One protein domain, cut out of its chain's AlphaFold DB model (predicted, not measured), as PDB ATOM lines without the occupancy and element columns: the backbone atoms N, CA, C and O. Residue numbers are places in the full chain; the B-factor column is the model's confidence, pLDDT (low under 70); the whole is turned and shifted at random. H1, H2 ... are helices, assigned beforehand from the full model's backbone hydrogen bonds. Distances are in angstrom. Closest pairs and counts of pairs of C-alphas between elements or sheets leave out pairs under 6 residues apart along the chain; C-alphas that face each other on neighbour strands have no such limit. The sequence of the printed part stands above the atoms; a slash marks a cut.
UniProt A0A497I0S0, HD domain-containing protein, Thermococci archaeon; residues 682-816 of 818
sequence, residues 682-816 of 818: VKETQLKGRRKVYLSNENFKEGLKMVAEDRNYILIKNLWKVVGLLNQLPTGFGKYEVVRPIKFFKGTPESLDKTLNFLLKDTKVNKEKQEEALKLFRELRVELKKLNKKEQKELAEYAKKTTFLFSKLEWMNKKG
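What this domain is: This is residues 682 to 816 of the 818 residues of the protein "HD domain-containing protein" of Thermococci archaeon (UniProt A0A497I0S0). Three helices, H3, H5 and H6, make a bundle whose centres form a triangle, while H7 and H8 follow one another on the side of H3 away from H6, crossing H3 steeply. The short H4 packs on H5; H1 packs on H8 at the far end from the bundle, H2 lies near H8, and residues 687 to 692 stick out beyond H1. The printed part has 135 residues with eight named helices, H1 to H8 in order, and no named strand; its class is all helix. It is compact, with a radius of gyration of the C-alphas of 15.3 A, and spans 43 by 36 by 22 A.

Where its parts are: H1, residues 682 to 687, begins at C-alpha 682 (143.957, 176.271, 152.951). H2 is residues 697 to 707, 16.0 A long. H3, residues 711 to 726, measures 23.0 A, beginning at C-alpha 711 (154.444, 167.884, 168.757). H4 has four residues, 741 to 744, and H5 is residues 749 to 759, 15.3 A. H6, residues 767 to 785, is the longest helix at 27.0 A. H7 is residues 789 to 801, 18.5 A. H8, residues 803 to 814, is 16.9 A long and ends at C-alpha 814 (159.373, 182.571, 149.147).

How they stand to each other: H3 is the hub, touching H6, H7 and H8. H3 and H6 touch at a shallow tilt of 28 degrees, opposite ways; their closest C-alphas, of Val 722 and Ala 773, are 4.9 A apart. H5 and H6 form a helical hairpin, at a shallow tilt of 20 degrees; the closest C-alphas are those of Pro 749 and Arg 781, 5.3 A. H3 and H5 are close but not clearly touching, with the C-alphas of Leu 726 and Leu 759 closest at 6.0 A. H3 only just touches H7, with 3 pairs of C-alphas within 8 A, the closest Asn 712 and Leu 795 at 6.2 A. H3 also only just touches H8, with 3 such pairs, the closest Gly 724 and Glu 810 at 6.9 A. H4 touches H5, the closest C-alphas being those of Pro 741 and Thr 755, 5.6 A apart. H1 touches H8, about perpendicular at 88 degrees, with the C-alphas of Lys 683 and Phe 804 closest at 5.6 A. H2 and H8 are near each other, and H1 and H2 are apart. In H1, H3, H5, H6, H7 and H8 every O i to N i+4 pair is within hydrogen-bond range; in H2 5 of 7 are, and H4 is too short for such a pair.

The domain as a whole: The C-alphas farthest apart, of Arg 690 and Lys 786, are 44.0 A apart. The printed part has no cut. The link from H3 to H4, residues 727 to 740, is long. The mean pLDDT of the printed part is 70.8; 59 residues are under 70, among them 682 to 704, 727 to 741 and 807 to 816.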
ATOM      1  N   VAL A 682     142.992 175.843 153.977       62.03
ATOM      2  CA  VAL A 682     143.957 176.271 152.951       62.03
ATOM      3  C   VAL A 682     143.695 175.549 151.627       62.03
ATOM      4  O   VAL A 682     143.795 176.151 150.557       62.03
ATOM      5  N   LYS A 683     143.326 174.267 151.687       61.72
ATOM      6  CA  LYS A 683     142.960 173.459 150.522       61.72
ATOM      7  C   LYS A 683     141.708 174.004 149.824       61.72
ATOM      8  O   LYS A 683     141.741 174.237 148.620       61.72
ATOM      9  N   GLU A 684     140.629 174.246 150.561       55.03
ATOM     10  CA  GLU A 684     139.352 174.739 150.022       55.03
ATOM     11  C   GLU A 684     139.476 176.151 149.427       55.03
ATOM     12  O   GLU A 684     139.000 176.402 148.317       55.03
ATOM     13  N   THR A 685     140.192 177.051 150.107       55.53
ATOM     14  CA  THR A 685     140.446 178.418 149.617       55.53
ATOM     15  C   THR A 685     141.329 178.445 148.366       55.53
ATOM     16  O   THR A 685     141.113 179.278 147.486       55.53
ATOM     17  N   GLN A 686     142.293 177.528 148.235       55.19
ATOM     18  CA  GLN A 686     143.130 177.434 147.034       55.19
ATOM     19  C   GLN A 686     142.462 176.722 145.853       55.19
ATOM     20  O   GLN A 686     142.773 177.069 144.715       55.19
ATOM     21  N   LEU A 687     141.610 175.720 146.098       45.75
ATOM     22  CA  LEU A 687     141.028 174.887 145.040       45.75
ATOM     23  C   LEU A 687     139.760 175.481 144.423       45.75
ATOM     24  O   LEU A 687     139.495 175.221 143.253       45.75
ATOM     25  N   LYS A 688     138.962 176.254 145.172       44.25
ATOM     26  CA  LYS A 688     137.610 176.603 144.707       44.25
ATOM     27  C   LYS A 688     137.455 177.936 143.998       44.25
ATOM     28  O   LYS A 688     136.404 178.117 143.399       44.25
ATOM     29  N   GLY A 689     138.421 178.861 144.036       40.94
ATOM     30  CA  GLY A 689     138.417 180.126 143.262       40.94
ATOM     31  C   GLY A 689     137.180 181.045 143.409       40.94
ATOM     32  O   GLY A 689     137.153 182.145 142.867       40.94
ATOM     33  N   ARG A 690     136.150 180.625 144.146       37.53
ATOM     34  CA  ARG A 690     134.806 181.196 144.211       37.53
ATOM     35  C   ARG A 690     134.516 181.597 145.648       37.53
ATOM     36  O   ARG A 690     133.741 180.952 146.341       37.53
ATOM     37  N   ARG A 691     135.214 182.645 146.077       38.62
ATOM     38  CA  ARG A 691     134.872 183.645 147.108       38.62
ATOM     39  C   ARG A 691     136.172 184.373 147.444       38.62
ATOM     40  O   ARG A 691     137.149 183.745 147.836       38.62
ATOM     41  N   LYS A 692     136.187 185.701 147.293       37.09
ATOM     42  CA  LYS A 692     137.270 186.597 147.740       37.09
ATOM     43  C   LYS A 692     137.337 186.668 149.278       37.09
ATOM     44  O   LYS A 692     137.306 187.752 149.843       37.09
ATOM     45  N   VAL A 693     137.398 185.536 149.976       40.50
ATOM     46  CA  VAL A 693     137.832 185.530 151.376       40.50
ATOM     47  C   VAL A 693     139.329 185.277 151.327       40.50
ATOM     48  O   VAL A 693     139.792 184.138 151.286       40.50
ATOM     49  N   TYR A 694     140.096 186.359 151.204       46.03
ATOM     50  CA  TYR A 694     141.539 186.283 151.354       46.03
ATOM     51  C   TYR A 694     141.821 185.822 152.787       46.03
ATOM     52  O   TYR A 694     141.487 186.519 153.742       46.03
ATOM     53  N   LEU A 695     142.454 184.658 152.943       49.56
ATOM     54  CA  LEU A 695     143.265 184.389 154.129       49.56
ATOM     55  C   LEU A 695     144.348 185.476 154.132       49.56
ATOM     56  O   LEU A 695     145.325 185.368 153.389       49.56
ATOM     57  N   SER A 696     144.121 186.573 154.861       55.25
ATOM     58  CA  SER A 696     145.159 187.585 155.056       55.25
ATOM     59  C   SER A 696     146.355 186.919 155.745       55.25
ATOM     60  O   SER A 696     146.197 185.940 156.483       55.25
ATOM     61  N   ASN A 697     147.560 187.430 155.495       58.09
ATOM     62  CA  ASN A 697     148.772 186.865 156.090       58.09
ATOM     63  C   ASN A 697     148.702 186.876 157.628       58.09
ATOM     64  O   ASN A 697     149.149 185.925 158.261       58.09
ATOM     65  N   GLU A 698     148.080 187.894 158.226       56.19
ATOM     66  CA  GLU A 698     147.887 188.012 159.678       56.19
ATOM     67  C   GLU A 698     147.004 186.898 160.247       56.19
ATOM     68  O   GLU A 698     147.374 186.235 161.214       56.19
ATOM     69  N   ASN A 699     145.885 186.611 159.586       55.69
ATOM     70  CA  ASN A 699     144.941 185.579 160.010       55.69
ATOM     71  C   ASN A 699     145.532 184.167 159.907       55.69
ATOM     72  O   ASN A 699     145.281 183.300 160.743       55.69
ATOM     73  N   PHE A 700     146.358 183.943 158.884       63.91
ATOM     74  CA  PHE A 700     147.111 182.705 158.742       63.91
ATOM     75  C   PHE A 700     148.161 182.555 159.853       63.91
ATOM     76  O   PHE A 700     148.255 181.491 160.460       63.91
ATOM     77  N   LYS A 701     148.899 183.628 160.180       67.56
ATOM     78  CA  LYS A 701     149.869 183.645 161.290       67.56
ATOM     79  C   LYS A 701     149.220 183.345 162.638       67.56
ATOM     80  O   LYS A 701     149.811 182.623 163.437       67.56
ATOM     81  N   GLU A 702     148.021 183.859 162.900       59.59
ATOM     82  CA  GLU A 702     147.322 183.607 164.164       59.59
ATOM     83  C   GLU A 702     146.864 182.144 164.290       59.59
ATOM     84  O   GLU A 702     147.081 181.530 165.332       59.59
ATOM     85  N   GLY A 703     146.376 181.531 163.203       61.84
ATOM     86  CA  GLY A 703     146.096 180.089 163.157       61.84
ATOM     87  C   GLY A 703     147.345 179.216 163.357       61.84
ATOM     88  O   GLY A 703     147.289 178.187 164.028       61.84
ATOM     89  N   LEU A 704     148.502 179.645 162.843       67.31
ATOM     90  CA  LEU A 704     149.780 178.946 163.027       67.31
ATOM     91  C   LEU A 704     150.300 179.009 164.470       67.31
ATOM     92  O   LEU A 704     150.923 178.049 164.922       67.31
ATOM     93  N   LYS A 705     150.025 180.095 165.209       70.19
ATOM     94  CA  LYS A 705     150.362 180.202 166.644       70.19
ATOM     95  C   LYS A 705     149.640 179.145 167.484       70.19
ATOM     96  O   LYS A 705     150.163 178.732 168.508       70.19
ATOM     97  N   MET A 706     148.470 178.675 167.047       63.56
ATOM     98  CA  MET A 706     147.661 177.703 167.793       63.56
ATOM     99  C   MET A 706     148.143 176.261 167.667       63.56
ATOM    100  O   MET A 706     147.874 175.448 168.542       63.56
ATOM    101  N   VAL A 707     148.816 175.937 166.566       68.31
ATOM    102  CA  VAL A 707     149.401 174.610 166.327       68.31
ATOM    103  C   VAL A 707     150.887 174.584 166.675       68.31
ATOM    104  O   VAL A 707     151.503 173.529 166.619       68.31
ATOM    105  N   ALA A 708     151.468 175.726 167.057       69.06
ATOM    106  CA  ALA A 708     152.898 175.884 167.304       69.06
ATOM    107  C   ALA A 708     153.446 174.957 168.400       69.06
ATOM    108  O   ALA A 708     154.621 174.607 168.342       69.06
ATOM    109  N   GLU A 709     152.598 174.552 169.349       68.31
ATOM    110  CA  GLU A 709     152.941 173.666 170.470       68.31
ATOM    111  C   GLU A 709     152.592 172.186 170.206       68.31
ATOM    112  O   GLU A 709     152.990 171.313 170.976       68.31
ATOM    113  N   ASP A 710     151.886 171.863 169.113       75.38
ATOM    114  CA  ASP A 710     151.575 170.474 168.744       75.38
ATOM    115  C   ASP A 710     152.871 169.761 168.312       75.38
ATOM    116  O   ASP A 710     153.518 170.129 167.329       75.38
ATOM    117  N   ARG A 711     153.250 168.701 169.040       81.31
ATOM    118  CA  ARG A 711     154.444 167.884 168.757       81.31
ATOM    119  C   ARG A 711     154.481 167.404 167.302       81.31
ATOM    120  O   ARG A 711     155.532 167.472 166.666       81.31
ATOM    121  N   ASN A 712     153.351 166.959 166.752       82.50
ATOM    122  CA  ASN A 712     153.272 166.498 165.365       82.50
ATOM    123  C   ASN A 712     153.415 167.668 164.389       82.50
ATOM    124  O   ASN A 712     154.101 167.536 163.375       82.50
ATOM    125  N   TYR A 713     152.845 168.831 164.711       83.81
ATOM    126  CA  TYR A 713     153.053 170.045 163.922       83.81
ATOM    127  C   TYR A 713     154.530 170.445 163.880       83.81
ATOM    128  O   TYR A 713     155.046 170.708 162.798       83.81
ATOM    129  N   ILE A 714     155.228 170.451 165.021       83.94
ATOM    130  CA  ILE A 714     156.652 170.812 165.116       83.94
ATOM    131  C   ILE A 714     157.508 169.863 164.268       83.94
ATOM    132  O   ILE A 714     158.324 170.316 163.461       83.94
ATOM    133  N   LEU A 715     157.290 168.550 164.397       85.88
ATOM    134  CA  LEU A 715     158.025 167.541 163.633       85.88
ATOM    135  C   LEU A 715     157.788 167.689 162.123       85.88
ATOM    136  O   LEU A 715     158.737 167.681 161.337       85.88
ATOM    137  N   ILE A 716     156.536 167.887 161.700       85.88
ATOM    138  CA  ILE A 716     156.211 168.075 160.283       85.88
ATOM    139  C   ILE A 716     156.701 169.434 159.764       85.88
ATOM    140  O   ILE A 716     157.209 169.503 158.647       85.88
ATOM    141  N   LYS A 717     156.653 170.501 160.565       84.94
ATOM    142  CA  LYS A 717     157.208 171.816 160.218       84.94
ATOM    143  C   LYS A 717     158.711 171.741 159.966       84.94
ATOM    144  O   LYS A 717     159.186 172.283 158.972       84.94
ATOM    145  N   ASN A 718     159.453 171.054 160.830       85.06
ATOM    146  CA  ASN A 718     160.892 170.866 160.662       85.06
ATOM    147  C   ASN A 718     161.204 170.017 159.421       85.06
ATOM    148  O   ASN A 718     162.132 170.346 158.685       85.06
ATOM    149  N   LEU A 719     160.398 168.985 159.132       84.62
ATOM    150  CA  LEU A 719     160.509 168.218 157.885       84.62
ATOM    151  C   LEU A 719     160.313 169.123 156.660       84.62
ATOM    152  O   LEU A 719     161.101 169.073 155.719       84.62
ATOM    153  N   TRP A 720     159.296 169.983 156.685       79.88
ATOM    154  CA  TRP A 720     159.055 170.960 155.625       79.88
ATOM    155  C   TRP A 720     160.167 172.004 155.510       79.88
ATOM    156  O   TRP A 720     160.503 172.374 154.392       79.88
ATOM    157  N   LYS A 721     160.799 172.411 156.616       81.12
ATOM    158  CA  LYS A 721     161.971 173.299 156.590       81.12
ATOM    159  C   LYS A 721     163.172 172.629 155.913       81.12
ATOM    160  O   LYS A 721     163.834 173.263 155.097       81.12
ATOM    161  N   VAL A 722     163.416 171.342 156.180       81.44
ATOM    162  CA  VAL A 722     164.434 170.548 155.460       81.44
ATOM    163  C   VAL A 722     164.114 170.496 153.964       81.44
ATOM    164  O   VAL A 722     165.001 170.714 153.142       81.44
ATOM    165  N   VAL A 723     162.843 170.275 153.602       78.25
ATOM    166  CA  VAL A 723     162.392 170.338 152.201       78.25
ATOM    167  C   VAL A 723     162.652 171.729 151.616       78.25
ATOM    168  O   VAL A 723     163.252 171.813 150.556       78.25
ATOM    169  N   GLY A 724     162.268 172.819 152.284       73.88
ATOM    170  CA  GLY A 724     162.448 174.189 151.791       73.88
ATOM    171  C   GLY A 724     163.913 174.597 151.596       73.88
ATOM    172  O   GLY A 724     164.243 175.242 150.602       73.88
ATOM    173  N   LEU A 725     164.808 174.176 152.500       76.56
ATOM    174  CA  LEU A 725     166.250 174.447 152.415       76.56
ATOM    175  C   LEU A 725     166.927 173.703 151.254       76.56
ATOM    176  O   LEU A 725     167.817 174.262 150.610       76.56
ATOM    177  N   LEU A 726     166.500 172.464 150.987       74.75
ATOM    178  CA  LEU A 726     167.104 171.597 149.971       74.75
ATOM    179  C   LEU A 726     166.406 171.668 148.603       74.75
ATOM    180  O   LEU A 726     166.976 171.235 147.610       74.75
ATOM    181  N   ASN A 727     165.188 172.212 148.524       68.06
ATOM    182  CA  ASN A 727     164.377 172.201 147.308       68.06
ATOM    183  C   ASN A 727     164.419 173.547 146.557       68.06
ATOM    184  O   ASN A 727     163.613 174.454 146.807       68.06
ATOM    185  N   GLN A 728     165.320 173.663 145.576       57.69
ATOM    186  CA  GLN A 728     165.328 174.750 144.589       57.69
ATOM    187  C   GLN A 728     164.542 174.357 143.327       57.69
ATOM    188  O   GLN A 728     165.112 174.235 142.248       57.69
ATOM    189  N   LEU A 729     163.223 174.154 143.427       46.44
ATOM    190  CA  LEU A 729     162.428 173.964 142.207       46.44
ATOM    191  C   LEU A 729     162.529 175.222 141.319       46.44
ATOM    192  O   LEU A 729     162.253 176.321 141.820       46.44
ATOM    193  N   PRO A 730     162.898 175.083 140.030       40.25
ATOM    194  CA  PRO A 730     162.987 176.203 139.107       40.25
ATOM    195  C   PRO A 730     161.628 176.898 139.002       40.25
ATOM    196  O   PRO A 730     160.581 176.262 138.858       40.25
ATOM    197  N   THR A 731     161.650 178.226 139.117       41.47
ATOM    198  CA  THR A 731     160.496 179.117 138.963       41.47
ATOM    199  C   THR A 731     159.812 178.856 137.622       41.47
ATOM    200  O   THR A 731     160.269 179.334 136.591       41.47
ATOM    201  N   GLY A 732     158.739 178.062 137.626       39.59
ATOM    202  CA  GLY A 732     158.009 177.697 136.406       39.59
ATOM    203  C   GLY A 732     157.147 176.438 136.517       39.59
ATOM    204  O   GLY A 732     156.135 176.344 135.829       39.59
ATOM    205  N   PHE A 733     157.469 175.504 137.416       38.00
ATOM    206  CA  PHE A 733     156.718 174.249 137.556       38.00
ATOM    207  C   PHE A 733     155.678 174.319 138.691       38.00
ATOM    208  O   PHE A 733     155.925 174.864 139.768       38.00
ATOM    209  N   GLY A 734     154.457 173.846 138.414       44.00
ATOM    210  CA  GLY A 734     153.252 174.117 139.207       44.00
ATOM    211  C   GLY A 734     153.241 173.551 140.636       44.00
ATOM    212  O   GLY A 734     154.022 172.680 141.009       44.00
ATOM    213  N   LYS A 735     152.259 174.012 141.431       48.34
ATOM    214  CA  LYS A 735     151.979 173.669 142.850       48.34
ATOM    215  C   LYS A 735     152.030 172.172 143.230       48.34
ATOM    216  O   LYS A 735     152.026 171.858 144.416       48.34
ATOM    217  N   TYR A 736     152.048 171.255 142.265       44.12
ATOM    218  CA  TYR A 736     151.937 169.811 142.474       44.12
ATOM    219  C   TYR A 736     153.271 169.094 142.753       44.12
ATOM    220  O   TYR A 736     153.246 167.993 143.304       44.12
ATOM    221  N   GLU A 737     154.430 169.698 142.460       49.81
ATOM    222  CA  GLU A 737     155.734 169.034 142.669       49.81
ATOM    223  C   GLU A 737     156.355 169.270 144.054       49.81
ATOM    224  O   GLU A 737     157.076 168.410 144.560       49.81
ATOM    225  N   VAL A 738     155.972 170.353 144.740       53.53
ATOM    226  CA  VAL A 738     156.399 170.677 146.121       53.53
ATOM    227  C   VAL A 738     155.958 169.604 147.137       53.53
ATOM    228  O   VAL A 738     156.586 169.413 148.173       53.53
ATOM    229  N   VAL A 739     154.908 168.842 146.813       58.78
ATOM    230  CA  VAL A 739     154.315 167.789 147.660       58.78
ATOM    231  C   VAL A 739     155.023 166.431 147.514       58.78
ATOM    232  O   VAL A 739     154.859 165.535 148.347       58.78
ATOM    233  N   ARG A 740     155.805 166.235 146.445       63.50
ATOM    234  CA  ARG A 740     156.361 164.928 146.056       63.50
ATOM    235  C   ARG A 740     157.321 164.315 147.095       63.50
ATOM    236  O   ARG A 740     157.165 163.120 147.346       63.50
ATOM    237  N   PRO A 741     158.225 165.072 147.753       64.75
ATOM    238  CA  PRO A 741     159.127 164.518 148.769       64.75
ATOM    239  C   PRO A 741     158.384 163.925 149.976       64.75
ATOM    240  O   PRO A 741     158.755 162.878 150.494       64.75
ATOM    241  N   ILE A 742     157.268 164.536 150.381       70.25
ATOM    242  CA  ILE A 742     156.519 164.144 151.586       70.25
ATOM    243  C   ILE A 742     155.666 162.898 151.369       70.25
ATOM    244  O   ILE A 742     155.344 162.197 152.326       70.25
ATOM    245  N   LYS A 743     155.378 162.533 150.112       69.50
ATOM    246  CA  LYS A 743     154.740 161.245 149.796       69.50
ATOM    247  C   LYS A 743     155.573 160.044 150.260       69.50
ATOM    248  O   LYS A 743     155.000 158.982 150.506       69.50
ATOM    249  N   PHE A 744     156.894 160.196 150.379       75.00
ATOM    250  CA  PHE A 744     157.795 159.133 150.834       75.00
ATOM    251  C   PHE A 744     157.891 159.027 152.358       75.00
ATOM    252  O   PHE A 744     158.318 157.986 152.861       75.00
ATOM    253  N   PHE A 745     157.451 160.054 153.087       83.38
ATOM    254  CA  PHE A 745     157.482 160.075 154.540       83.38
ATOM    255  C   PHE A 745     156.369 159.195 155.126       83.38
ATOM    256  O   PHE A 745     155.183 159.360 154.835       83.38
ATOM    257  N   LYS A 746     156.762 158.234 155.967       86.75
ATOM    258  CA  LYS A 746     155.878 157.270 156.641       86.75
ATOM    259  C   LYS A 746     156.008 157.335 158.166       86.75
ATOM    260  O   LYS A 746     155.648 156.378 158.840       86.75
ATOM    261  N   GLY A 747     156.538 158.438 158.702       84.88
ATOM    262  CA  GLY A 747     156.714 158.622 160.143       84.88
ATOM    263  C   GLY A 747     157.892 157.856 160.752       84.88
ATOM    264  O   GLY A 747     158.048 157.897 161.963       84.88
ATOM    265  N   THR A 748     158.727 157.177 159.954       90.00
ATOM    266  CA  THR A 748     159.891 156.405 160.443       90.00
ATOM    267  C   THR A 748     161.227 157.047 160.040       90.00
ATOM    268  O   THR A 748     161.266 157.735 159.008       90.00
ATOM    269  N   PRO A 749     162.332 156.794 160.774       89.62
ATOM    270  CA  PRO A 749     163.674 157.246 160.396       89.62
ATOM    271  C   PRO A 749     164.075 156.846 158.968       89.62
ATOM    272  O   PRO A 749     164.599 157.663 158.224       89.62
ATOM    273  N   GLU A 750     163.748 155.631 158.530       88.94
ATOM    274  CA  GLU A 750     164.096 155.128 157.193       88.94
ATOM    275  C   GLU A 750     163.309 155.856 156.097       88.94
ATOM    276  O   GLU A 750     163.801 156.085 154.991       88.94
ATOM    277  N   SER A 751     162.059 156.230 156.384       87.75
ATOM    278  CA  SER A 751     161.244 157.029 155.466       87.75
ATOM    279  C   SER A 751     161.727 158.483 155.376       87.75
ATOM    280  O   SER A 751     161.634 159.102 154.311       87.75
ATOM    281  N   LEU A 752     162.300 159.005 156.465       85.50
ATOM    282  CA  LEU A 752     162.975 160.297 156.500       85.50
ATOM    283  C   LEU A 752     164.276 160.249 155.678       85.50
ATOM    284  O   LEU A 752     164.474 161.113 154.827       85.50
ATOM    285  N   ASP A 753     165.094 159.201 155.836       84.62
ATOM    286  CA  ASP A 753     166.321 158.974 155.054       84.62
ATOM    287  C   ASP A 753     166.018 158.928 153.541       84.62
ATOM    288  O   ASP A 753     166.693 159.568 152.736       84.62
ATOM    289  N   LYS A 754     164.936 158.239 153.142       82.69
ATOM    290  CA  LYS A 754     164.458 158.219 151.745       82.69
ATOM    291  C   LYS A 754     164.041 159.600 151.242       82.69
ATOM    292  O   LYS A 754     164.315 159.932 150.091       82.69
ATOM    293  N   THR A 755     163.391 160.392 152.095       79.81
ATOM    294  CA  THR A 755     162.982 161.764 151.767       79.81
ATOM    295  C   THR A 755     164.208 162.656 151.556       79.81
ATOM    296  O   THR A 755     164.270 163.369 150.559       79.81
ATOM    297  N   LEU A 756     165.225 162.560 152.420       80.06
ATOM    298  CA  LEU A 756     166.479 163.307 152.278       80.06
ATOM    299  C   LEU A 756     167.267 162.890 151.030       80.06
ATOM    300  O   LEU A 756     167.693 163.751 150.268       80.06
ATOM    301  N   ASN A 757     167.417 161.588 150.781       78.81
ATOM    302  CA  ASN A 757     168.112 161.085 149.591       78.81
ATOM    303  C   ASN A 757     167.427 161.517 148.291       78.81
ATOM    304  O   ASN A 757     168.093 161.686 147.277       78.81
ATOM    305  N   PHE A 758     166.102 161.688 148.303       76.81
ATOM    306  CA  PHE A 758     165.382 162.265 147.172       76.81
ATOM    307  C   PHE A 758     165.731 163.748 146.978       76.81
ATOM    308  O   PHE A 758     165.956 164.168 145.848       76.81
ATOM    309  N   LEU A 759     165.815 164.520 148.067       73.94
ATOM    310  CA  LEU A 759     166.114 165.957 148.040       73.94
ATOM    311  C   LEU A 759     167.577 166.270 147.678       73.94
ATOM    312  O   LEU A 759     167.834 167.252 146.996       73.94
ATOM    313  N   LEU A 760     168.535 165.436 148.096       71.44
ATOM    314  CA  LEU A 760     169.973 165.640 147.851       71.44
ATOM    315  C   LEU A 760     170.438 165.262 146.434       71.44
ATOM    316  O   LEU A 760     171.608 165.453 146.111       71.44
ATOM    317  N   LYS A 761     169.555 164.724 145.583       68.12
ATOM    318  CA  LYS A 761     169.889 164.407 144.183       68.12
ATOM    319  C   LYS A 761     170.114 165.650 143.312       68.12
ATOM    320  O   LYS A 761     170.610 165.498 142.200       68.12
ATOM    321  N   ASP A 762     169.773 166.841 143.804       59.19
ATOM    322  CA  ASP A 762     169.900 168.105 143.080       59.19
ATOM    323  C   ASP A 762     171.117 168.910 143.587       59.19
ATOM    324  O   ASP A 762     171.176 169.342 144.738       59.19
ATOM    325  N   THR A 763     172.134 169.086 142.741       51.16
ATOM    326  CA  THR A 763     173.508 169.487 143.122       51.16
ATOM    327  C   THR A 763     173.738 170.999 143.282       51.16
ATOM    328  O   THR A 763     174.881 171.440 143.379       51.16
ATOM    329  N   LYS A 764     172.680 171.823 143.323       62.38
ATOM    330  CA  LYS A 764     172.771 173.303 143.272       62.38
ATOM    331  C   LYS A 764     172.536 174.036 144.604       62.38
ATOM    332  O   LYS A 764     172.405 175.261 144.623       62.38
ATOM    333  N   VAL A 765     172.459 173.328 145.730       66.56
ATOM    334  CA  VAL A 765     172.210 173.943 147.047       66.56
ATOM    335  C   VAL A 765     173.514 174.499 147.641       66.56
ATOM    336  O   VAL A 765     174.531 173.815 147.653       66.56
ATOM    337  N   ASN A 766     173.496 175.740 148.147       76.38
ATOM    338  CA  ASN A 766     174.647 176.327 148.853       76.38
ATOM    339  C   ASN A 766     174.988 175.500 150.113       76.38
ATOM    340  O   ASN A 766     174.077 175.117 150.854       76.38
ATOM    341  N   LYS A 767     176.286 175.280 150.373       78.12
ATOM    342  CA  LYS A 767     176.829 174.509 151.507       78.12
ATOM    343  C   LYS A 767     176.208 174.897 152.848       78.12
ATOM    344  O   LYS A 767     175.827 174.019 153.609       78.12
ATOM    345  N   GLU A 768     176.010 176.187 153.097       80.62
ATOM    346  CA  GLU A 768     175.434 176.687 154.353       80.62
ATOM    347  C   GLU A 768     173.990 176.189 154.587       80.62
ATOM    348  O   GLU A 768     173.653 175.681 155.656       80.62
ATOM    349  N   LYS A 769     173.139 176.223 153.548       80.00
ATOM    350  CA  LYS A 769     171.763 175.688 153.614       80.00
ATOM    351  C   LYS A 769     171.742 174.167 153.727       80.00
ATOM    352  O   LYS A 769     170.847 173.603 154.356       80.00
ATOM    353  N   GLN A 770     172.716 173.503 153.108       80.06
ATOM    354  CA  GLN A 770     172.873 172.055 153.185       80.06
ATOM    355  C   GLN A 770     173.272 171.615 154.603       80.06
ATOM    356  O   GLN A 770     172.711 170.652 155.122       80.06
ATOM    357  N   GLU A 771     174.179 172.341 155.257       83.25
ATOM    358  CA  GLU A 771     174.573 172.102 156.648       83.25
ATOM    359  C   GLU A 771     173.408 172.335 157.623       83.25
ATOM    360  O   GLU A 771     173.149 171.483 158.479       83.25
ATOM    361  N   GLU A 772     172.633 173.414 157.449       83.88
ATOM    362  CA  GLU A 772     171.431 173.672 158.259       83.88
ATOM    363  C   GLU A 772     170.374 172.565 158.086       83.88
ATOM    364  O   GLU A 772     169.808 172.067 159.067       83.88
ATOM    365  N   ALA A 773     170.137 172.116 156.849       82.69
ATOM    366  CA  ALA A 773     169.195 171.037 156.562       82.69
ATOM    367  C   ALA A 773     169.640 169.696 157.168       82.69
ATOM    368  O   ALA A 773     168.816 168.968 157.727       82.69
ATOM    369  N   LEU A 774     170.937 169.373 157.101       84.06
ATOM    370  CA  LEU A 774     171.496 168.155 157.696       84.06
ATOM    371  C   LEU A 774     171.418 168.172 159.227       84.06
ATOM    372  O   LEU A 774     171.172 167.124 159.830       84.06
ATOM    373  N   LYS A 775     171.580 169.340 159.860       88.56
ATOM    374  CA  LYS A 775     171.390 169.503 161.307       88.56
ATOM    375  C   LYS A 775     169.944 169.195 161.715       88.56
ATOM    376  O   LYS A 775     169.725 168.291 162.521       88.56
ATOM    377  N   LEU A 776     168.966 169.856 161.088       84.88
ATOM    378  CA  LEU A 776     167.533 169.640 161.351       84.88
ATOM    379  C   LEU A 776     167.097 168.198 161.063       84.88
ATOM    380  O   LEU A 776     166.292 167.617 161.791       84.88
ATOM    381  N   PHE A 777     167.653 167.590 160.016       87.81
ATOM    382  CA  PHE A 777     167.414 166.190 159.691       87.81
ATOM    383  C   PHE A 777     167.896 165.241 160.797       87.81
ATOM    384  O   PHE A 777     167.171 164.314 161.160       87.81
ATOM    385  N   ARG A 778     169.096 165.457 161.355       88.69
ATOM    386  CA  ARG A 778     169.627 164.629 162.455       88.69
ATOM    387  C   ARG A 778     168.746 164.734 163.699       88.69
ATOM    388  O   ARG A 778     168.436 163.707 164.296       88.69
ATOM    389  N   GLU A 779     168.305 165.943 164.037       90.56
ATOM    390  CA  GLU A 779     167.389 166.203 165.156       90.56
ATOM    391  C   GLU A 779     166.044 165.481 164.958       90.56
ATOM    392  O   GLU A 779     165.604 164.730 165.829       90.56
ATOM    393  N   LEU A 780     165.439 165.598 163.769       89.25
ATOM    394  CA  LEU A 780     164.215 164.872 163.416       89.25
ATOM    395  C   LEU A 780     164.388 163.358 163.510       89.25
ATOM    396  O   LEU A 780     163.528 162.664 164.047       89.25
ATOM    397  N   ARG A 781     165.503 162.829 163.006       89.50
ATOM    398  CA  ARG A 781     165.783 161.391 163.021       89.50
ATOM    399  C   ARG A 781     165.867 160.845 164.448       89.50
ATOM    400  O   ARG A 781     165.408 159.729 164.687       89.50
ATOM    401  N   VAL A 782     166.426 161.615 165.385       91.44
ATOM    402  CA  VAL A 782     166.463 161.269 166.817       91.44
ATOM    403  C   VAL A 782     165.056 161.251 167.410       91.44
ATOM    404  O   VAL A 782     164.705 160.291 168.093       91.44
ATOM    405  N   GLU A 783     164.226 162.247 167.109       91.00
ATOM    406  CA  GLU A 783     162.847 162.297 167.608       91.00
ATOM    407  C   GLU A 783     161.972 161.166 167.054       91.00
ATOM    408  O   GLU A 783     161.223 160.545 167.806       91.00
ATOM    409  N   LEU A 784     162.115 160.812 165.774       89.62
ATOM    410  CA  LEU A 784     161.364 159.703 165.172       89.62
ATOM    411  C   LEU A 784     161.721 158.338 165.777       89.62
ATOM    412  O   LEU A 784     160.860 157.459 165.837       89.62
ATOM    413  N   LYS A 785     162.960 158.150 166.254       90.75
ATOM    414  CA  LYS A 785     163.371 156.924 166.966       90.75
ATOM    415  C   LYS A 785     162.680 156.763 168.321       90.75
ATOM    416  O   LYS A 785     162.572 155.640 168.799       90.75
ATOM    417  N   LYS A 786     162.217 157.861 168.928       90.81
ATOM    418  CA  LYS A 786     161.498 157.851 170.211       90.81
ATOM    419  C   LYS A 786     160.013 157.503 170.057       90.81
ATOM    420  O   LYS A 786     159.353 157.271 171.063       90.81
ATOM    421  N   LEU A 787     159.480 157.499 168.831       90.06
ATOM    422  CA  LEU A 787     158.068 157.223 168.560       90.06
ATOM    423  C   LEU A 787     157.800 155.723 168.442       90.06
ATOM    424  O   LEU A 787     158.529 154.998 167.762       90.06
ATOM    425  N   ASN A 788     156.695 155.265 169.025       90.44
ATOM    426  CA  ASN A 788     156.201 153.906 168.828       90.44
ATOM    427  C   ASN A 788     155.473 153.748 167.472       90.44
ATOM    428  O   ASN A 788     155.137 154.719 166.796       90.44
ATOM    429  N   LYS A 789     155.165 152.507 167.065       82.44
ATOM    430  CA  LYS A 789     154.517 152.218 165.766       82.44
ATOM    431  C   LYS A 789     153.167 152.925 165.559       82.44
ATOM    432  O   LYS A 789     152.793 153.178 164.415       82.44
ATOM    433  N   LYS A 790     152.415 153.198 166.630       81.94
ATOM    434  CA  LYS A 790     151.124 153.897 166.559       81.94
ATOM    435  C   LYS A 790     151.348 155.388 166.304       81.94
ATOM    436  O   LYS A 790     150.810 155.910 165.334       81.94
ATOM    437  N   GLU A 791     152.225 156.019 167.080       84.69
ATOM    438  CA  GLU A 791     152.609 157.426 166.911       84.69
ATOM    439  C   GLU A 791     153.228 157.687 165.527       84.69
ATOM    440  O   GLU A 791     152.938 158.694 164.887       84.69
ATOM    441  N   GLN A 792     154.024 156.750 165.003       86.69
ATOM    442  CA  GLN A 792     154.586 156.840 163.649       86.69
ATOM    443  C   GLN A 792     153.495 156.826 162.561       86.69
ATOM    444  O   GLN A 792     153.566 157.598 161.602       86.69
ATOM    445  N   LYS A 793     152.465 155.974 162.702       82.19
ATOM    446  CA  LYS A 793     151.315 155.942 161.780       82.19
ATOM    447  C   LYS A 793     150.501 157.232 161.855       82.19
ATOM    448  O   LYS A 793     150.151 157.778 160.809       82.19
ATOM    449  N   GLU A 794     150.247 157.724 163.064       79.94
ATOM    450  CA  GLU A 794     149.546 158.989 163.296       79.94
ATOM    451  C   GLU A 794     150.305 160.161 162.665       79.94
ATOM    452  O   GLU A 794     149.715 160.945 161.924       79.94
ATOM    453  N   LEU A 795     151.628 160.231 162.842       85.12
ATOM    454  CA  LEU A 795     152.477 161.258 162.239       85.12
ATOM    455  C   LEU A 795     152.503 161.174 160.701       85.12
ATOM    456  O   LEU A 795     152.496 162.200 160.016       85.12
ATOM    457  N   ALA A 796     152.489 159.966 160.131       82.62
ATOM    458  CA  ALA A 796     152.410 159.765 158.683       82.62
ATOM    459  C   ALA A 796     151.070 160.243 158.099       82.62
ATOM    460  O   ALA A 796     151.023 160.861 157.032       82.62
ATOM    461  N   GLU A 797     149.967 159.959 158.790       79.94
ATOM    462  CA  GLU A 797     148.641 160.445 158.418       79.94
ATOM    463  C   GLU A 797     148.544 161.966 158.579       79.94
ATOM    464  O   GLU A 797     148.008 162.656 157.704       79.94
ATOM    465  N   TYR A 798     149.155 162.496 159.640       82.19
ATOM    466  CA  TYR A 798     149.238 163.920 159.915       82.19
ATOM    467  C   TYR A 798     149.954 164.678 158.799       82.19
ATOM    468  O   TYR A 798     149.427 165.671 158.290       82.19
ATOM    469  N   ALA A 799     151.112 164.185 158.348       81.19
ATOM    470  CA  ALA A 799     151.873 164.768 157.243       81.19
ATOM    471  C   ALA A 799     151.042 164.855 155.948       81.19
ATOM    472  O   ALA A 799     151.033 165.883 155.264       81.19
ATOM    473  N   LYS A 800     150.282 163.796 155.635       78.25
ATOM    474  CA  LYS A 800     149.401 163.748 154.455       78.25
ATOM    475  C   LYS A 800     148.249 164.745 154.562       78.25
ATOM    476  O   LYS A 800     147.995 165.491 153.618       78.25
ATOM    477  N   LYS A 801     147.561 164.786 155.706       73.56
ATOM    478  CA  LYS A 801     146.400 165.666 155.922       73.56
ATOM    479  C   LYS A 801     146.784 167.148 156.033       73.56
ATOM    480  O   LYS A 801     145.989 168.005 155.653       73.56
ATOM    481  N   THR A 802     148.007 167.465 156.467       75.56
ATOM    482  CA  THR A 802     148.510 168.851 156.610       75.56
ATOM    483  C   THR A 802     149.309 169.376 155.416       75.56
ATOM    484  O   THR A 802     149.757 170.518 155.414       75.56
ATOM    485  N   THR A 803     149.462 168.588 154.352       75.88
ATOM    486  CA  THR A 803     150.298 168.944 153.194       75.88
ATOM    487  C   THR A 803     149.951 170.309 152.568       75.88
ATOM    488  O   THR A 803     150.853 171.070 152.212       75.88
ATOM    489  N   PHE A 804     148.662 170.653 152.445       69.19
ATOM    490  CA  PHE A 804     148.225 171.930 151.859       69.19
ATOM    491  C   PHE A 804     148.581 173.136 152.737       69.19
ATOM    492  O   PHE A 804     148.984 174.171 152.200       69.19
ATOM    493  N   LEU A 805     148.484 172.985 154.062       74.94
ATOM    494  CA  LEU A 805     148.884 174.002 155.038       74.94
ATOM    495  C   LEU A 805     150.349 174.405 154.847       74.94
ATOM    496  O   LEU A 805     150.667 175.579 154.658       74.94
ATOM    497  N   PHE A 806     151.237 173.418 154.833       73.31
ATOM    498  CA  PHE A 806     152.673 173.658 154.743       73.31
ATOM    499  C   PHE A 806     153.144 174.069 153.343       73.31
ATOM    500  O   PHE A 806     154.029 174.911 153.214       73.31
ATOM    501  N   SER A 807     152.476 173.595 152.288       68.94
ATOM    502  CA  SER A 807     152.724 174.093 150.926       68.94
ATOM    503  C   SER A 807     152.426 175.596 150.804       68.94
ATOM    504  O   SER A 807     153.097 176.314 150.062       68.94
ATOM    505  N   LYS A 808     151.418 176.099 151.535       68.31
ATOM    506  CA  LYS A 808     151.091 177.532 151.587       68.31
ATOM    507  C   LYS A 808     152.100 178.332 152.414       68.31
ATOM    508  O   LYS A 808     152.460 179.422 151.978       68.31
ATOM    509  N   LEU A 809     152.561 177.792 153.546       68.62
ATOM    510  CA  LEU A 809     153.640 178.367 154.364       68.62
ATOM    511  C   LEU A 809     154.910 178.610 153.539       68.62
ATOM    512  O   LEU A 809     155.412 179.728 153.492       68.62
ATOM    513  N   GLU A 810     155.376 177.587 152.822       64.88
ATOM    514  CA  GLU A 810     156.552 177.681 151.948       64.88
ATOM    515  C   GLU A 810     156.379 178.737 150.846       64.88
ATOM    516  O   GLU A 810     157.277 179.537 150.576       64.88
ATOM    517  N   TRP A 811     155.193 178.800 150.232       62.72
ATOM    518  CA  TRP A 811     154.887 179.822 149.230       62.72
ATOM    519  C   TRP A 811     154.914 181.249 149.799       62.72
ATOM    520  O   TRP A 811     155.343 182.169 149.104       62.72
ATOM    521  N   MET A 812     154.470 181.446 151.046       61.00
ATOM    522  CA  MET A 812     154.518 182.752 151.718       61.00
ATOM    523  C   MET A 812     155.956 183.169 152.042       61.00
ATOM    524  O   MET A 812     156.332 184.298 151.732       61.00
ATOM    525  N   ASN A 813     156.775 182.241 152.543       60.41
ATOM    526  CA  ASN A 813     158.187 182.493 152.846       60.41
ATOM    527  C   ASN A 813     158.996 182.863 151.587       60.41
ATOM    528  O   ASN A 813     159.848 183.745 151.637       60.41
ATOM    529  N   LYS A 814     158.700 182.252 150.426       61.09
ATOM    530  CA  LYS A 814     159.373 182.571 149.147       61.09
ATOM    531  C   LYS A 814     159.006 183.939 148.557       61.09
ATOM    532  O   LYS A 814     159.773 184.463 147.758       61.09
ATOM    533  N   LYS A 815     157.848 184.512 148.907       51.09
ATOM    534  CA  LYS A 815     157.394 185.822 148.400       51.09
ATOM    535  C   LYS A 815     157.839 187.020 149.253       51.09
ATOM    536  O   LYS A 815     157.399 188.128 148.973       51.09
ATOM    537  N   GLY A 816     158.695 186.812 150.257       41.44
ATOM    538  CA  GLY A 816     159.185 187.889 151.124       41.44
ATOM    539  C   GLY A 816     158.126 188.444 152.080       41.44
ATOM    540  O   GLY A 816     158.171 189.618 152.420       41.44
TER     541      GLY A 816